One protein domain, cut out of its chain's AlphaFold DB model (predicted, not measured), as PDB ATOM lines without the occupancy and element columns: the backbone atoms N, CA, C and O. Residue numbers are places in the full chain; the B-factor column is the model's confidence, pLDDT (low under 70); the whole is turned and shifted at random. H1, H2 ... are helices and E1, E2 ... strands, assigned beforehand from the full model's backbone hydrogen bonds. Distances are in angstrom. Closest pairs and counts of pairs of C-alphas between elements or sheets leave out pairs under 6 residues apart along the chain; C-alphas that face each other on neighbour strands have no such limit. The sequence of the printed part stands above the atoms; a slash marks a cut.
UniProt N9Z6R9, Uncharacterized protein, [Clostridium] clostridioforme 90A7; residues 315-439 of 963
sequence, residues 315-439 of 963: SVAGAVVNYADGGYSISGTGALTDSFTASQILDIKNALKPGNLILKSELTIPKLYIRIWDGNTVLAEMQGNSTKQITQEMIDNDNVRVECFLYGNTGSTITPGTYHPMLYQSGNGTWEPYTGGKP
ATOM      1  N   SER A 315     -22.880  40.746  67.250       94.81
ATOM      2  CA  SER A 315     -23.822  40.578  68.363       94.81
ATOM      3  C   SER A 315     -24.594  39.270  68.195       94.81
ATOM      4  O   SER A 315     -25.391  39.135  67.267       94.81
ATOM      5  N   VAL A 316     -24.312  38.272  69.037       93.50
ATOM      6  CA  VAL A 316     -24.984  36.962  69.015       93.50
ATOM      7  C   VAL A 316     -24.821  36.246  70.358       93.50
ATOM      8  O   VAL A 316     -23.888  36.520  71.107       93.50
ATOM      9  N   ALA A 317     -25.711  35.297  70.661       88.88
ATOM     10  CA  ALA A 317     -25.586  34.397  71.813       88.88
ATOM     11  C   ALA A 317     -25.471  35.104  73.186       88.88
ATOM     12  O   ALA A 317     -24.881  34.567  74.121       88.88
ATOM     13  N   GLY A 318     -26.028  36.316  73.307       89.25
ATOM     14  CA  GLY A 318     -25.965  37.135  74.524       89.25
ATOM     15  C   GLY A 318     -24.674  37.947  74.697       89.25
ATOM     16  O   GLY A 318     -24.594  38.722  75.646       89.25
ATOM     17  N   ALA A 319     -23.702  37.809  73.788       94.12
ATOM     18  CA  ALA A 319     -22.478  38.604  73.753       94.12
ATOM     19  C   ALA A 319     -22.483  39.598  72.579       94.12
ATOM     20  O   ALA A 319     -22.971  39.297  71.486       94.12
ATOM     21  N   VAL A 320     -21.883  40.764  72.793       95.00
ATOM     22  CA  VAL A 320     -21.621  41.767  71.755       95.00
ATOM     23  C   VAL A 320     -20.131  42.055  71.737       95.00
ATOM     24  O   VAL A 320     -19.573  42.434  72.762       95.00
ATOM     25  N   VAL A 321     -19.506  41.872  70.578       94.00
ATOM     26  CA  VAL A 321     -18.112  42.226  70.322       94.00
ATOM     27  C   VAL A 321     -18.080  43.388  69.348       94.00
ATOM     28  O   VAL A 321     -18.682  43.278  68.279       94.00
ATOM     29  N   ASN A 322     -17.389  44.466  69.707       93.06
ATOM     30  CA  ASN A 322     -17.177  45.618  68.833       93.06
ATOM     31  C   ASN A 322     -15.698  46.001  68.795       93.06
ATOM     32  O   ASN A 322     -15.008  45.883  69.808       93.06
ATOM     33  N   TYR A 323     -15.234  46.535  67.669       87.50
ATOM     34  CA  TYR A 323     -13.962  47.250  67.607       87.50
ATOM     35  C   TYR A 323     -13.986  48.444  68.574       87.50
ATOM     36  O   TYR A 323     -14.962  49.196  68.606       87.50
ATOM     37  N   ALA A 324     -12.931  48.594  69.375       80.69
ATOM     38  CA  ALA A 324     -12.801  49.675  70.350       80.69
ATOM     39  C   ALA A 324     -11.320  49.988  70.579       80.69
ATOM     40  O   ALA A 324     -10.551  49.079  70.882       80.69
ATOM     41  N   ASP A 325     -10.935  51.257  70.422       74.25
ATOM     42  CA  ASP A 325      -9.620  51.791  70.799       74.25
ATOM     43  C   ASP A 325      -8.432  50.952  70.292       74.25
ATOM     44  O   ASP A 325      -7.572  50.532  71.058       74.25
ATOM     45  N   GLY A 326      -8.411  50.609  68.998       78.38
ATOM     46  CA  GLY A 326      -7.348  49.781  68.402       78.38
ATOM     47  C   GLY A 326      -7.358  48.301  68.817       78.38
ATOM     48  O   GLY A 326      -6.514  47.537  68.351       78.38
ATOM     49  N   GLY A 327      -8.288  47.895  69.683       89.56
ATOM     50  CA  GLY A 327      -8.534  46.532  70.144       89.56
ATOM     51  C   GLY A 327      -9.991  46.111  69.920       89.56
ATOM     52  O   GLY A 327     -10.591  46.404  68.883       89.56
ATOM     53  N   TYR A 328     -10.576  45.406  70.890       92.69
ATOM     54  CA  TYR A 328     -11.992  45.029  70.863       92.69
ATOM     55  C   TYR A 328     -12.623  45.092  72.256       92.69
ATOM     56  O   TYR A 328     -11.967  44.864  73.267       92.69
ATOM     57  N   SER A 329     -13.924  45.350  72.307       94.25
ATOM     58  CA  SER A 329     -14.740  45.280  73.517       94.25
ATOM     59  C   SER A 329     -15.668  44.073  73.465       94.25
ATOM     60  O   SER A 329     -16.165  43.715  72.400       94.25
ATOM     61  N   ILE A 330     -15.903  43.444  74.614       94.31
ATOM     62  CA  ILE A 330     -16.927  42.423  74.830       94.31
ATOM     63  C   ILE A 330     -17.936  42.986  75.833       94.31
ATOM     64  O   ILE A 330     -17.562  43.451  76.908       94.31
ATOM     65  N   SER A 331     -19.225  42.887  75.528       91.88
ATOM     66  CA  SER A 331     -20.315  43.150  76.473       91.88
ATOM     67  C   SER A 331     -21.355  42.025  76.456       91.88
ATOM     68  O   SER A 331     -21.341  41.163  75.578       91.88
ATOM     69  N   GLY A 332     -22.226  42.000  77.468       89.38
ATOM     70  CA  GLY A 332     -23.139  40.889  77.758       89.38
ATOM     71  C   GLY A 332     -22.945  40.363  79.181       89.38
ATOM     72  O   GLY A 332     -21.972  40.703  79.846       89.38
ATOM     73  N   THR A 333     -23.872  39.552  79.685       84.88
ATOM     74  CA  THR A 333     -23.797  39.007  81.053       84.88
ATOM     75  C   THR A 333     -24.226  37.548  81.078       84.88
ATOM     76  O   THR A 333     -25.183  37.179  80.402       84.88
ATOM     77  N   GLY A 334     -23.577  36.732  81.912       89.81
ATOM     78  CA  GLY A 334     -23.912  35.315  82.070       89.81
ATOM     79  C   GLY A 334     -23.205  34.408  81.059       89.81
ATOM     80  O   GLY A 334     -22.107  34.713  80.594       89.81
ATOM     81  N   ALA A 335     -23.798  33.250  80.777       94.69
ATOM     82  CA  ALA A 335     -23.251  32.273  79.839       94.69
ATOM     83  C   ALA A 335     -23.740  32.524  78.405       94.69
ATOM     84  O   ALA A 335     -24.886  32.928  78.205       94.69
ATOM     85  N   LEU A 336     -22.891  32.225  77.419       95.12
ATOM     86  CA  LEU A 336     -23.261  32.226  76.004       95.12
ATOM     87  C   LEU A 336     -24.456  31.293  75.764       95.12
ATOM     88  O   LEU A 336     -24.406  30.111  76.119       95.12
ATOM     89  N   THR A 337     -25.518  31.812  75.148       95.56
ATOM     90  CA  THR A 337     -26.756  31.049  74.895       95.56
ATOM     91  C   THR A 337     -26.671  30.135  73.670       95.56
ATOM     92  O   THR A 337     -27.474  29.213  73.546       95.56
ATOM     93  N   ASP A 338     -25.676  30.349  72.809       95.62
ATOM     94  CA  ASP A 338     -25.290  29.518  71.662       95.62
ATOM     95  C   ASP A 338     -23.782  29.720  71.375       95.62
ATOM     96  O   ASP A 338     -23.113  30.498  72.059       95.62
ATOM     97  N   SER A 339     -23.221  29.040  70.376       94.69
ATOM     98  CA  SER A 339     -21.841  29.258  69.945       94.69
ATOM     99  C   SER A 339     -21.639  30.667  69.374       94.69
ATOM    100  O   SER A 339     -22.451  31.186  68.605       94.69
ATOM    101  N   PHE A 340     -20.525  31.297  69.743       96.31
ATOM    102  CA  PHE A 340     -20.101  32.585  69.205       96.31
ATOM    103  C   PHE A 340     -18.957  32.370  68.218       96.31
ATOM    104  O   PHE A 340     -17.993  31.668  68.521       96.31
ATOM    105  N   THR A 341     -19.027  32.988  67.039       93.88
ATOM    106  CA  THR A 341     -17.911  33.014  66.079       93.88
ATOM    107  C   THR A 341     -17.929  34.306  65.280       93.88
ATOM    108  O   THR A 341     -18.923  34.578  64.613       93.88
ATOM    109  N   ALA A 342     -16.849  35.077  65.299       93.88
ATOM    110  CA  ALA A 342     -16.630  36.215  64.405       93.88
ATOM    111  C   ALA A 342     -15.220  36.101  63.831       93.88
ATOM    112  O   ALA A 342     -14.296  35.926  64.615       93.88
ATOM    113  N   SER A 343     -15.038  36.160  62.512       91.75
ATOM    114  CA  SER A 343     -13.719  36.001  61.895       91.75
ATOM    115  C   SER A 343     -13.473  36.998  60.774       91.75
ATOM    116  O   SER A 343     -14.412  37.491  60.150       91.75
ATOM    117  N   GLN A 344     -12.196  37.280  60.533       92.00
ATOM    118  CA  GLN A 344     -11.715  38.061  59.402       92.00
ATOM    119  C   GLN A 344     -10.332  37.568  58.958       92.00
ATOM    120  O   GLN A 344      -9.524  37.099  59.765       92.00
ATOM    121  N   ILE A 345     -10.051  37.698  57.663       91.94
ATOM    122  CA  ILE A 345      -8.724  37.438  57.102       91.94
ATOM    123  C   ILE A 345      -7.872  38.696  57.271       91.94
ATOM    124  O   ILE A 345      -8.309  39.788  56.922       91.94
ATOM    125  N   LEU A 346      -6.660  38.528  57.790       92.06
ATOM    126  CA  LEU A 346      -5.662  39.581  57.917       92.06
ATOM    127  C   LEU A 346      -4.805  39.635  56.650       92.06
ATOM    128  O   LEU A 346      -4.196  38.633  56.260       92.06
ATOM    129  N   ASP A 347      -4.696  40.815  56.045       87.62
ATOM    130  CA  ASP A 347      -3.836  41.045  54.879       87.62
ATOM    131  C   ASP A 347      -2.381  41.323  55.293       87.62
ATOM    132  O   ASP A 347      -1.816  42.385  55.047       87.62
ATOM    133  N   ILE A 348      -1.776  40.363  56.000       89.88
ATOM    134  CA  ILE A 348      -0.419  40.507  56.555       89.88
ATOM    135  C   ILE A 348       0.570  39.472  56.034       89.88
ATOM    136  O   ILE A 348       1.734  39.500  56.425       89.88
ATOM    137  N   LYS A 349       0.152  38.562  55.140       86.06
ATOM    138  CA  LYS A 349       1.026  37.495  54.617       86.06
ATOM    139  C   LYS A 349       2.344  38.071  54.086       86.06
ATOM    140  O   LYS A 349       3.411  37.577  54.432       86.06
ATOM    141  N   ASN A 350       2.258  39.139  53.295       84.38
ATOM    142  CA  ASN A 350       3.417  39.772  52.663       84.38
ATOM    143  C   ASN A 350       4.272  40.597  53.642       84.38
ATOM    144  O   ASN A 350       5.394  40.968  53.305       84.38
ATOM    145  N   ALA A 351       3.756  40.886  54.840       85.88
ATOM    146  CA  ALA A 351       4.488  41.562  55.907       85.88
ATOM    147  C   ALA A 351       5.246  40.577  56.819       85.88
ATOM    148  O   ALA A 351       6.184  40.986  57.509       85.88
ATOM    149  N   LEU A 352       4.869  39.290  56.818       90.94
ATOM    150  CA  LEU A 352       5.513  38.267  57.639       90.94
ATOM    151  C   LEU A 352       6.940  37.964  57.169       90.94
ATOM    152  O   LEU A 352       7.241  37.912  55.977       90.94
ATOM    153  N   LYS A 353       7.820  37.700  58.134       92.81
ATOM    154  CA  LYS A 353       9.212  37.283  57.928       92.81
ATOM    155  C   LYS A 353       9.488  35.965  58.653       92.81
ATOM    156  O   LYS A 353       8.823  35.689  59.658       92.81
ATOM    157  N   PRO A 354      10.475  35.163  58.205       94.38
ATOM    158  CA  PRO A 354      10.897  33.987  58.954       94.38
ATOM    159  C   PRO A 354      11.298  34.356  60.389       94.38
ATOM    160  O   PRO A 354      12.023  35.329  60.600       94.38
ATOM    161  N   GLY A 355      10.840  33.576  61.369       95.38
ATOM    162  CA  GLY A 355      11.109  33.799  62.793       95.38
ATOM    163  C   GLY A 355       9.855  33.802  63.667       95.38
ATOM    164  O   GLY A 355       8.813  33.272  63.293       95.38
ATOM    165  N   ASN A 356       9.955  34.378  64.867       96.00
ATOM    166  CA  ASN A 356       8.851  34.398  65.830       96.00
ATOM    167  C   ASN A 356       7.739  35.368  65.406       96.00
ATOM    168  O   ASN A 356       7.997  36.533  65.117       96.00
ATOM    169  N   LEU A 357       6.500  34.891  65.446       96.25
ATOM    170  CA  LEU A 357       5.279  35.680  65.499       96.25
ATOM    171  C   LEU A 357       4.683  35.532  66.896       96.25
ATOM    172  O   LEU A 357       4.486  34.413  67.378       96.25
ATOM    173  N   ILE A 358       4.447  36.655  67.562       97.31
ATOM    174  CA  ILE A 358       4.053  36.702  68.965       97.31
ATOM    175  C   ILE A 358       2.664  37.320  69.054       97.31
ATOM    176  O   ILE A 358       2.438  38.411  68.539       97.31
ATOM    177  N   LEU A 359       1.750  36.624  69.727       96.94
ATOM    178  CA  LEU A 359       0.469  37.160  70.166       96.94
ATOM    179  C   LEU A 359       0.575  37.462  71.660       96.94
ATOM    180  O   LEU A 359       0.842  36.564  72.456       96.94
ATOM    181  N   LYS A 360       0.348  38.713  72.041       96.00
ATOM    182  CA  LYS A 360       0.139  39.126  73.428       96.00
ATOM    183  C   LYS A 360      -1.337  39.456  73.586       96.00
ATOM    184  O   LYS A 360      -1.822  40.384  72.953       96.00
ATOM    185  N   SER A 361      -2.057  38.656  74.357       93.81
ATOM    186  CA  SER A 361      -3.506  38.779  74.518       93.81
ATOM    187  C   SER A 361      -3.943  38.155  75.831       93.81
ATOM    188  O   SER A 361      -3.392  37.144  76.275       93.81
ATOM    189  N   GLU A 362      -4.996  38.712  76.412       92.38
ATOM    190  CA  GLU A 362      -5.712  38.089  77.517       92.38
ATOM    191  C   GLU A 362      -6.584  36.928  77.020       92.38
ATOM    192  O   GLU A 362      -6.908  36.826  75.832       92.38
ATOM    193  N   LEU A 363      -6.933  36.016  77.931       92.25
ATOM    194  CA  LEU A 363      -7.858  34.919  77.652       92.25
ATOM    195  C   LEU A 363      -9.284  35.371  77.966       92.25
ATOM    196  O   LEU A 363      -9.664  35.469  79.129       92.25
ATOM    197  N   THR A 364     -10.074  35.599  76.921       94.19
ATOM    198  CA  THR A 364     -11.449  36.109  77.015       94.19
ATOM    199  C   THR A 364     -12.476  35.068  76.586       94.19
ATOM    200  O   THR A 364     -12.132  34.064  75.968       94.19
ATOM    201  N   ILE A 365     -13.759  35.299  76.865       94.00
ATOM    202  CA  ILE A 365     -14.872  34.569  76.248       94.00
ATOM    203  C   ILE A 365     -15.839  35.590  75.635       94.00
ATOM    204  O   ILE A 365     -16.444  36.358  76.388       94.00
ATOM    205  N   PRO A 366     -16.042  35.585  74.303       94.94
ATOM    206  CA  PRO A 366     -15.385  34.745  73.284       94.94
ATOM    207  C   PRO A 366     -13.850  34.921  73.222       94.94
ATOM    208  O   PRO A 366     -13.349  36.015  73.463       94.94
ATOM    209  N   LYS A 367     -13.101  33.849  72.923       95.00
ATOM    210  CA  LYS A 367     -11.622  33.811  72.866       95.00
ATOM    211  C   LYS A 367     -11.103  34.334  71.541       95.00
ATOM    212  O   LYS A 367     -11.550  33.839  70.511       95.00
ATOM    213  N   LEU A 368     -10.111  35.218  71.569       96.06
ATOM    214  CA  LEU A 368      -9.352  35.594  70.379       96.06
ATOM    215  C   LEU A 368      -8.364  34.490  69.970       96.06
ATOM    216  O   LEU A 368      -7.541  34.041  70.771       96.06
ATOM    217  N   TYR A 369      -8.418  34.128  68.694       96.25
ATOM    218  CA  TYR A 369      -7.490  33.238  68.020       96.25
ATOM    219  C   TYR A 369      -6.845  33.922  66.819       96.25
ATOM    220  O   TYR A 369      -7.506  34.660  66.088       96.25
ATOM    221  N   ILE A 370      -5.575  33.597  66.578       96.94
ATOM    222  CA  ILE A 370      -4.879  33.869  65.318       96.94
ATOM    223  C   ILE A 370      -4.504  32.531  64.696       96.94
ATOM    224  O   ILE A 370      -3.807  31.732  65.322       96.94
ATOM    225  N   ARG A 371      -4.941  32.291  63.464       95.38
ATOM    226  CA  ARG A 371      -4.717  31.049  62.730       95.38
ATOM    227  C   ARG A 371      -4.005  31.322  61.419       95.38
ATOM    228  O   ARG A 371      -4.400  32.193  60.656       95.38
ATOM    229  N   ILE A 372      -2.982  30.527  61.142       95.12
ATOM    230  CA  ILE A 372      -2.264  30.495  59.872       95.12
ATOM    231  C   ILE A 372      -2.531  29.138  59.240       95.12
ATOM    232  O   ILE A 372      -2.254  28.105  59.852       95.12
ATOM    233  N   TRP A 373      -3.096  29.128  58.039       94.25
ATOM    234  CA  TRP A 373      -3.547  27.904  57.381       94.25
ATOM    235  C   TRP A 373      -3.541  28.061  55.861       94.25
ATOM    236  O   TRP A 373      -3.580  29.180  55.360       94.25
ATOM    237  N   ASP A 374      -3.471  26.953  55.128       90.88
ATOM    238  CA  ASP A 374      -3.346  26.934  53.657       90.88
ATOM    239  C   ASP A 374      -4.650  26.581  52.917       90.88
ATOM    240  O   ASP A 374      -4.629  26.219  51.741       90.88
ATOM    241  N   GLY A 375      -5.793  26.632  53.606       84.50
ATOM    242  CA  GLY A 375      -7.075  26.153  53.081       84.50
ATOM    243  C   GLY A 375      -7.414  24.711  53.477       84.50
ATOM    244  O   GLY A 375      -8.592  24.375  53.566       84.50
ATOM    245  N   ASN A 376      -6.414  23.872  53.768       88.19
ATOM    246  CA  ASN A 376      -6.605  22.459  54.116       88.19
ATOM    247  C   ASN A 376      -6.032  22.104  55.496       88.19
ATOM    248  O   ASN A 376      -6.626  21.317  56.232       88.19
ATOM    249  N   THR A 377      -4.892  22.693  55.856       91.62
ATOM    250  CA  THR A 377      -4.119  22.371  57.059       91.62
ATOM    251  C   THR A 377      -3.881  23.624  57.891       91.62
ATOM    252  O   THR A 377      -3.456  24.660  57.377       91.62
ATOM    253  N   VAL A 378      -4.110  23.523  59.202       94.19
ATOM    254  CA  VAL A 378      -3.697  24.553  60.161       94.19
ATOM    255  C   VAL A 378      -2.199  24.412  60.407       94.19
ATOM    256  O   VAL A 378      -1.745  23.419  60.968       94.19
ATOM    257  N   LEU A 379      -1.439  25.415  59.979       93.06
ATOM    258  CA  LEU A 379       0.018  25.461  60.098       93.06
ATOM    259  C   LEU A 379       0.442  26.031  61.457       93.06
ATOM    260  O   LEU A 379       1.414  25.576  62.054       93.06
ATOM    261  N   ALA A 380      -0.307  27.008  61.969       93.44
ATOM    262  CA  ALA A 380      -0.132  27.546  63.312       93.44
ATOM    263  C   ALA A 380      -1.450  28.111  63.853       93.44
ATOM    264  O   ALA A 380      -2.245  28.678  63.109       93.44
ATOM    265  N   GLU A 381      -1.661  28.004  65.162       95.69
ATOM    266  CA  GLU A 381      -2.779  28.641  65.859       95.69
ATOM    267  C   GLU A 381      -2.303  29.189  67.210       95.69
ATOM    268  O   GLU A 381      -1.494  28.559  67.899       95.69
ATOM    269  N   MET A 382      -2.762  30.387  67.563       96.81
ATOM    270  CA  MET A 382      -2.378  31.130  68.762       96.81
ATOM    271  C   MET A 382      -3.623  31.625  69.489       96.81
ATOM    272  O   MET A 382      -4.579  32.046  68.847       96.81
ATOM    273  N   GLN A 383      -3.578  31.609  70.819       95.12
ATOM    274  CA  GLN A 383      -4.577  32.206  71.709       95.12
ATOM    275  C   GLN A 383      -3.869  32.711  72.970       95.12
ATOM    276  O   GLN A 383      -2.863  32.124  73.384       95.12
ATOM    277  N   GLY A 384      -4.395  33.761  73.596       93.06
ATOM    278  CA  GLY A 384      -3.732  34.392  74.739       93.06
ATOM    279  C   GLY A 384      -2.274  34.772  74.433       93.06
ATOM    280  O   GLY A 384      -1.903  34.967  73.274       93.06
ATOM    281  N   ASN A 385      -1.422  34.816  75.457       95.25
ATOM    282  CA  ASN A 385       0.017  35.008  75.269       95.25
ATOM    283  C   ASN A 385       0.650  33.765  74.623       95.25
ATOM    284  O   ASN A 385       0.750  32.710  75.249       95.25
ATOM    285  N   SER A 386       1.069  33.887  73.365       96.25
ATOM    286  CA  SER A 386       1.556  32.788  72.529       96.25
ATOM    287  C   SER A 386       2.681  33.235  71.596       96.25
ATOM    288  O   SER A 386       2.766  34.389  71.188       96.25
ATOM    289  N   THR A 387       3.542  32.299  71.199       96.31
ATOM    290  CA  THR A 387       4.577  32.521  70.178       96.31
ATOM    291  C   THR A 387       4.616  31.342  69.218       96.31
ATOM    292  O   THR A 387       4.558  30.186  69.649       96.31
ATOM    293  N   LYS A 388       4.711  31.622  67.917       96.31
ATOM    294  CA  LYS A 388       4.827  30.616  66.856       96.31
ATOM    295  C   LYS A 388       5.940  30.970  65.885       96.31
ATOM    296  O   LYS A 388       6.197  32.136  65.619       96.31
ATOM    297  N   GLN A 389       6.597  29.942  65.365       95.44
ATOM    298  CA  GLN A 389       7.635  30.085  64.351       95.44
ATOM    299  C   GLN A 389       6.995  30.144  62.966       95.44
ATOM    300  O   GLN A 389       6.225  29.258  62.603       95.44
ATOM    301  N   ILE A 390       7.335  31.179  62.207       95.38
ATOM    302  CA  ILE A 390       7.025  31.331  60.789       95.38
ATOM    303  C   ILE A 390       8.245  30.863  60.003       95.38
ATOM    304  O   ILE A 390       9.351  31.368  60.209       95.38
ATOM    305  N   THR A 391       8.067  29.886  59.119       93.75
ATOM    306  CA  THR A 391       9.140  29.383  58.249       93.75
ATOM    307  C   THR A 391       9.070  30.035  56.869       93.75
ATOM    308  O   THR A 391       8.026  30.544  56.463       93.75
ATOM    309  N   GLN A 392      10.176  29.995  56.120       93.44
ATOM    310  CA  GLN A 392      10.194  30.472  54.733       93.44
ATOM    311  C   GLN A 392       9.193  29.697  53.855       93.44
ATOM    312  O   GLN A 392       8.488  30.298  53.056       93.44
ATOM    313  N   GLU A 393       9.045  28.388  54.082       91.62
ATOM    314  CA  GLU A 393       8.081  27.535  53.372       91.62
ATOM    315  C   GLU A 393       6.624  28.001  53.553       91.62
ATOM    316  O   GLU A 393       5.837  27.962  52.611       91.62
ATOM    317  N   MET A 394       6.263  28.501  54.744       91.38
ATOM    318  CA  MET A 394       4.930  29.071  54.989       91.38
ATOM    319  C   MET A 394       4.706  30.376  54.214       91.38
ATOM    320  O   MET A 394       3.590  30.638  53.770       91.38
ATOM    321  N   ILE A 395       5.747  31.197  54.056       89.88
ATOM    322  CA  ILE A 395       5.680  32.475  53.329       89.88
ATOM    323  C   ILE A 395       5.575  32.224  51.819       89.88
ATOM    324  O   ILE A 395       4.742  32.841  51.150       89.88
ATOM    325  N   ASP A 396       6.357  31.271  51.309       91.12
ATOM    326  CA  ASP A 396       6.418  30.917  49.888       91.12
ATOM    327  C   ASP A 396       5.141  30.206  49.391       91.12
ATOM    328  O   ASP A 396       4.892  30.132  48.189       91.12
ATOM    329  N   ASN A 397       4.294  29.697  50.293       90.88
ATOM    330  CA  ASN A 397       3.038  29.042  49.933       90.88
ATOM    331  C   ASN A 397       1.916  30.060  49.633       90.88
ATOM    332  O   ASN A 397       1.360  30.709  50.525       90.88
ATOM    333  N   ASP A 398       1.515  30.166  48.365       89.06
ATOM    334  CA  ASP A 398       0.458  31.071  47.878       89.06
ATOM    335  C   ASP A 398      -0.934  30.840  48.476       89.06
ATOM    336  O   ASP A 398      -1.749  31.768  48.516       89.06
ATOM    337  N   ASN A 399      -1.204  29.654  49.021       90.81
ATOM    338  CA  ASN A 399      -2.490  29.333  49.639       90.81
ATOM    339  C   ASN A 399      -2.578  29.751  51.112       90.81
ATOM    340  O   ASN A 399      -3.672  29.762  51.670       90.81
ATOM    341  N   VAL A 400      -1.463  30.143  51.741       92.12
ATOM    342  CA  VAL A 400      -1.453  30.536  53.155       92.12
ATOM    343  C   VAL A 400      -2.258  31.810  53.390       92.12
ATOM    344  O   VAL A 400      -2.137  32.800  52.662       92.12
ATOM    345  N   ARG A 401      -3.092  31.784  54.428       92.50
ATOM    346  CA  ARG A 401      -3.882  32.903  54.938       92.50
ATOM    347  C   ARG A 401      -3.656  33.034  56.434       92.50
ATOM    348  O   ARG A 401      -3.494  32.031  57.132       92.50
ATOM    349  N   VAL A 402      -3.682  34.272  56.915       94.31
ATOM    350  CA  VAL A 402      -3.756  34.564  58.344       94.31
ATOM    351  C   VAL A 402      -5.180  35.006  58.645       94.31
ATOM    352  O   VAL A 402      -5.688  35.926  58.019       94.31
ATOM    353  N   GLU A 403      -5.840  34.331  59.569       94.50
ATOM    354  CA  GLU A 403      -7.192  34.637  60.028       94.50
ATOM    355  C   GLU A 403      -7.125  35.021  61.503       94.50
ATOM    356  O   GLU A 403      -6.475  34.327  62.290       94.50
ATOM    357  N   CYS A 404      -7.813  36.091  61.900       94.81
ATOM    358  CA  CYS A 404      -8.148  36.302  63.302       94.81
ATOM    359  C   CYS A 404      -9.630  36.032  63.525       94.81
ATOM    360  O   CYS A 404     -10.479  36.431  62.723       94.81
ATOM    361  N   PHE A 405      -9.957  35.366  64.624       94.12
ATOM    362  CA  PHE A 405     -11.345  35.085  64.954       94.12
ATOM    363  C   PHE A 405     -11.586  35.027  66.455       94.12
ATOM    364  O   PHE A 405     -10.732  34.589  67.220       94.12
ATOM    365  N   LEU A 406     -12.776  35.452  66.873       95.31
ATOM    366  CA  LEU A 406     -13.284  35.256  68.220       95.31
ATOM    367  C   LEU A 406     -14.219  34.055  68.266       95.31
ATOM    368  O   LEU A 406     -15.150  33.976  67.465       95.31
ATOM    369  N   TYR A 407     -14.010  33.151  69.223       95.06
ATOM    370  CA  TYR A 407     -14.780  31.914  69.357       95.06
ATOM    371  C   TYR A 407     -15.189  31.604  70.801       95.06
ATOM    372  O   TYR A 407     -14.386  31.712  71.727       95.06
ATOM    373  N   GLY A 408     -16.429  31.162  71.010       95.44
ATOM    374  CA  GLY A 408     -16.920  30.715  72.315       95.44
ATOM    375  C   GLY A 408     -17.949  29.594  72.193       95.44
ATOM    376  O   GLY A 408     -18.818  29.644  71.329       95.44
ATOM    377  N   ASN A 409     -17.861  28.591  73.067       95.19
ATOM    378  CA  ASN A 409     -18.833  27.496  73.132       95.19
ATOM    379  C   ASN A 409     -20.075  27.901  73.931       95.19
ATOM    380  O   ASN A 409     -19.951  28.604  74.941       95.19
ATOM    381  N   THR A 410     -21.236  27.364  73.554       96.12
ATOM    382  CA  THR A 410     -22.474  27.449  74.342       96.12
ATOM    383  C   THR A 410     -22.218  27.064  75.799       96.12
ATOM    384  O   THR A 410     -21.532  26.080  76.079       96.12
ATOM    385  N   GLY A 411     -22.754  27.845  76.736       93.56
ATOM    386  CA  GLY A 411     -22.569  27.633  78.173       93.56
ATOM    387  C   GLY A 411     -21.286  28.232  78.763       93.56
ATOM    388  O   GLY A 411     -21.146  28.244  79.983       93.56
ATOM    389  N   SER A 412     -20.369  28.772  77.949       95.19
ATOM    390  CA  SER A 412     -19.177  29.470  78.462       95.19
ATOM    391  C   SER A 412     -19.550  30.847  79.016       95.19
ATOM    392  O   SER A 412     -20.298  31.584  78.375       95.19
ATOM    393  N   THR A 413     -19.024  31.218  80.183       96.12
ATOM    394  CA  THR A 413     -19.279  32.526  80.810       96.12
ATOM    395  C   THR A 413     -18.618  33.650  80.021       96.12
ATOM    396  O   THR A 413     -17.406  33.621  79.836       96.12
ATOM    397  N   ILE A 414     -19.407  34.635  79.584       93.75
ATOM    398  CA  ILE A 414     -18.937  35.829  78.870       93.75
ATOM    399  C   ILE A 414     -17.959  36.593  79.769       93.75
ATOM    400  O   ILE A 414     -18.168  36.676  80.980       93.75
ATOM    401  N   THR A 415     -16.905  37.155  79.178       95.06
ATOM    402  CA  THR A 415     -15.911  37.983  79.878       95.06
ATOM    403  C   THR A 415     -16.002  39.425  79.369       95.06
ATOM    404  O   THR A 415     -15.300  39.777  78.420       95.06
ATOM    405  N   PRO A 416     -16.891  40.266  79.931       91.31
ATOM    406  CA  PRO A 416     -17.044  41.646  79.489       91.31
ATOM    407  C   PRO A 416     -15.797  42.470  79.800       91.31
ATOM    408  O   PRO A 416     -15.173  42.268  80.839       91.31
ATOM    409  N   GLY A 417     -15.460  43.405  78.921       89.38
ATOM    410  CA  GLY A 417     -14.293  44.272  79.064       89.38
ATOM    411  C   GLY A 417     -13.796  44.792  77.722       89.38
ATOM    412  O   GLY A 417     -14.277  44.364  76.672       89.38
ATOM    413  N   THR A 418     -12.826  45.699  77.765       92.25
ATOM    414  CA  THR A 418     -12.076  46.165  76.591       92.25
ATOM    415  C   THR A 418     -10.694  45.531  76.623       92.25
ATOM    416  O   THR A 418     -10.048  45.507  77.666       92.25
ATOM    417  N   TYR A 419     -10.260  44.988  75.490       92.94
ATOM    418  CA  TYR A 419      -9.047  44.193  75.378       92.94
ATOM    419  C   TYR A 419      -8.155  44.723  74.262       92.94
ATOM    420  O   TYR A 419      -8.613  45.025  73.157       92.94
ATOM    421  N   HIS A 420      -6.856  44.753  74.549       94.38
ATOM    422  CA  HIS A 420      -5.820  45.318  73.690       94.38
ATOM    423  C   HIS A 420      -4.808  44.235  73.284       94.38
ATOM    424  O   HIS A 420      -3.690  44.183  73.805       94.38
ATOM    425  N   PRO A 421      -5.193  43.301  72.393       94.81
ATOM    426  CA  PRO A 421      -4.271  42.293  71.887       94.81
ATOM    427  C   PRO A 421      -3.231  42.916  70.948       94.81
ATOM    428  O   PRO A 421      -3.495  43.893  70.242       94.81
ATOM    429  N   MET A 422      -2.046  42.315  70.894       95.12
ATOM    430  CA  MET A 422      -0.996  42.694  69.954       95.12
ATOM    431  C   MET A 422      -0.406  41.475  69.260       95.12
ATOM    432  O   MET A 422       0.070  40.552  69.921       95.12
ATOM    433  N   LEU A 423      -0.408  41.492  67.927       95.62
ATOM    434  CA  LEU A 423       0.289  40.527  67.080       95.62
ATOM    435  C   LEU A 423       1.511  41.212  66.470       95.62
ATOM    436  O   LEU A 423       1.356  42.211  65.780       95.62
ATOM    437  N   TYR A 424       2.714  40.695  66.705       95.69
ATOM    438  CA  TYR A 424       3.940  41.363  66.257       95.69
ATOM    439  C   TYR A 424       5.097  40.382  66.021       95.69
ATOM    440  O   TYR A 424       5.139  39.286  66.585       95.69
ATOM    441  N   GLN A 425       6.052  40.786  65.176       93.19
ATOM    442  CA  GLN A 425       7.342  40.094  64.973       93.19
ATOM    443  C   GLN A 425       8.552  40.950  65.374       93.19
ATOM    444  O   GLN A 425       9.650  40.433  65.569       93.19
ATOM    445  N   SER A 426       8.356  42.262  65.491       85.25
ATOM    446  CA  SER A 426       9.368  43.251  65.863       85.25
ATOM    447  C   SER A 426       8.849  44.133  66.991       85.25
ATOM    448  O   SER A 426       7.650  44.367  67.071       85.25
ATOM    449  N   GLY A 427       9.743  44.639  67.840       85.31
ATOM    450  CA  GLY A 427       9.378  45.455  69.002       85.31
ATOM    451  C   GLY A 427       9.402  44.675  70.318       85.31
ATOM    452  O   GLY A 427       9.803  43.513  70.370       85.31
ATOM    453  N   ASN A 428       9.010  45.345  71.401       85.25
ATOM    454  CA  ASN A 428       9.049  44.821  72.773       85.25
ATOM    455  C   ASN A 428       7.684  44.301  73.275       85.25
ATOM    456  O   ASN A 428       7.575  43.887  74.428       85.25
ATOM    457  N   GLY A 429       6.645  44.337  72.435       84.62
ATOM    458  CA  GLY A 429       5.289  43.936  72.813       84.62
ATOM    459  C   GLY A 429       4.561  44.934  73.718       84.62
ATOM    460  O   GLY A 429       3.613  44.542  74.412       84.62
ATOM    461  N   THR A 430       5.006  46.193  73.766       91.19
ATOM    462  CA  THR A 430       4.166  47.304  74.229       91.19
ATOM    463  C   THR A 430       3.049  47.497  73.217       91.19
ATOM    464  O   THR A 430       3.323  47.642  72.030       91.19
ATOM    465  N   TRP A 431       1.801  47.443  73.684       92.81
ATOM    466  CA  TRP A 431       0.645  47.550  72.806       92.81
ATOM    467  C   TRP A 431       0.616  48.910  72.098       92.81
ATOM    468  O   TRP A 431       0.872  49.941  72.715       92.81
ATOM    469  N   GLU A 432       0.286  48.886  70.811       91.69
ATOM    470  CA  GLU A 432       0.021  50.058  69.979       91.69
ATOM    471  C   GLU A 432      -1.162  49.743  69.040       91.69
ATOM    472  O   GLU A 432      -1.379  48.567  68.696       91.69
ATOM    473  N   PRO A 433      -1.945  50.757  68.625       90.25
ATOM    474  CA  PRO A 433      -3.038  50.562  67.681       90.25
ATOM    475  C   PRO A 433      -2.516  50.140  66.301       90.25
ATOM    476  O   PRO A 433      -1.383  50.436  65.918       90.25
ATOM    477  N   TYR A 434      -3.358  49.447  65.531       89.69
ATOM    478  CA  TYR A 434      -2.997  49.011  64.185       89.69
ATOM    479  C   TYR A 434      -2.943  50.191  63.204       89.69
ATOM    480  O   TYR A 434      -3.965  50.777  62.858       89.69
ATOM    481  N   THR A 435      -1.740  50.497  62.718       89.25
ATOM    482  CA  THR A 435      -1.462  51.555  61.729       89.25
ATOM    483  C   THR A 435      -0.917  50.963  60.426       89.25
ATOM    484  O   THR A 435       0.103  51.398  59.896       89.25
ATOM    485  N   GLY A 436      -1.542  49.882  59.938       86.75
ATOM    486  CA  GLY A 436      -1.158  49.243  58.668       86.75
ATOM    487  C   GLY A 436       0.229  48.595  58.669       86.75
ATOM    488  O   GLY A 436       0.826  48.428  57.606       86.75
ATOM    489  N   GLY A 437       0.783  48.295  59.848       84.31
ATOM    490  CA  GLY A 437       2.166  47.837  59.991       84.31
ATOM    491  C   GLY A 437       3.217  48.915  59.682       84.31
ATOM    492  O   GLY A 437       4.352  48.589  59.327       84.31
ATOM    493  N   LYS A 438       2.845  50.201  59.752       84.81
ATOM    494  CA  LYS A 438       3.723  51.348  59.475       84.81
ATOM    495  C   LYS A 438       3.809  52.285  60.688       84.81
ATOM    496  O   LYS A 438       2.824  52.397  61.419       84.81
ATOM    497  N   PRO A 439       4.950  52.967  60.901       87.56
ATOM    498  CA  PRO A 439       5.060  53.990  61.934       87.56
ATOM    499  C   PRO A 439       4.043  55.122  61.759       87.56
ATOM    500  O   PRO A 439       3.662  55.463  60.636       87.56
TER     501      PRO A 439
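AT A GLANCE: This is residues 315 to 439 of the 963 residues of an uncharacterized protein of [Clostridium] clostridioforme 90A7 (UniProt N9Z6R9). Two antiparallel sheets lie face to face as a sandwich, the twisted four-strand sheet E3 - E8 - E5 - E6 and the smaller E7 - E4 - E10. A third small sheet, E1 - E2 - E9, extends the wall of E10 toward one end, while the short helix H1 lies at the other end; residues 425 to 439 form a tail with no named element. The 125 printed residues run E1 E2 E3 E4 E5 E6 E7 H1 E8 E9 E10, one named helix and ten named strands. The class is mostly strand, though under half of the residues are in named elements. The whole is compact, with a radius of gyration of the C-alphas of 15.1 A and spans of 44 by 34 by 20 A.

HOW THE PARTS SIT: E1, residues 319 to 324, and E2, residues 327 to 331, form a hairpin, with N 329 and O 322 2.8 A apart. E9, residues 417 to 419, is the other neighbour of E2, antiparallel at 163 degrees, with N 330 and O 417 2.8 A apart. In the four-strand sheet, E3, residues 340 to 346, and E8, residues 401 to 408, are antiparallel at 164 degrees, with N 406 and O 342 2.8 A apart. E8 and E5, residues 367 to 373, have N 371 and O 403 2.8 A apart. E5 and E6, residues 378 to 383, form a hairpin, with N 372 and O 380 2.8 A apart. In the facing sheet, E4, residues 355 to 360, is the inner strand between E7, residues 386 to 390, and E10, residues 422 to 424; N 357 and O 388 are 2.8 A apart, and so are N 360 and O 422. These two sheets make a sandwich, face to face at 9.9 A centre to centre, with best planes 24 degrees apart. The pairs E2 with E9, E3 with E8, E4 with E7 and E5 with E6 form a jelly roll, one long hairpin wound over both sheets. H1, residues 392 to 396, only grazes the four-strand sheet with residues 394 to 395; its O i to N i+4 pair is within hydrogen-bond range.

IN THESE COORDINATES: E1 begins at C-alpha 319, (-22.478, 38.604, 73.753). E3 is 19.6 A long, E5 18.4 A and E4 16.2 A. E8, the longest strand by residues, covers 21.8 A from C-alpha 401 at (-3.882, 32.903, 54.938). E9 runs on into E10 at 12 degrees, and E10 ends at C-alpha 424, (3.940, 41.363, 66.257).

THE WHOLE: The C-alphas farthest apart, those of Gly 334 and Asp 396, are 44.4 A apart. The printed part has no cut, and no link is long. Mean pLDDT of the printed part is 92.2, and no printed residue is under 70.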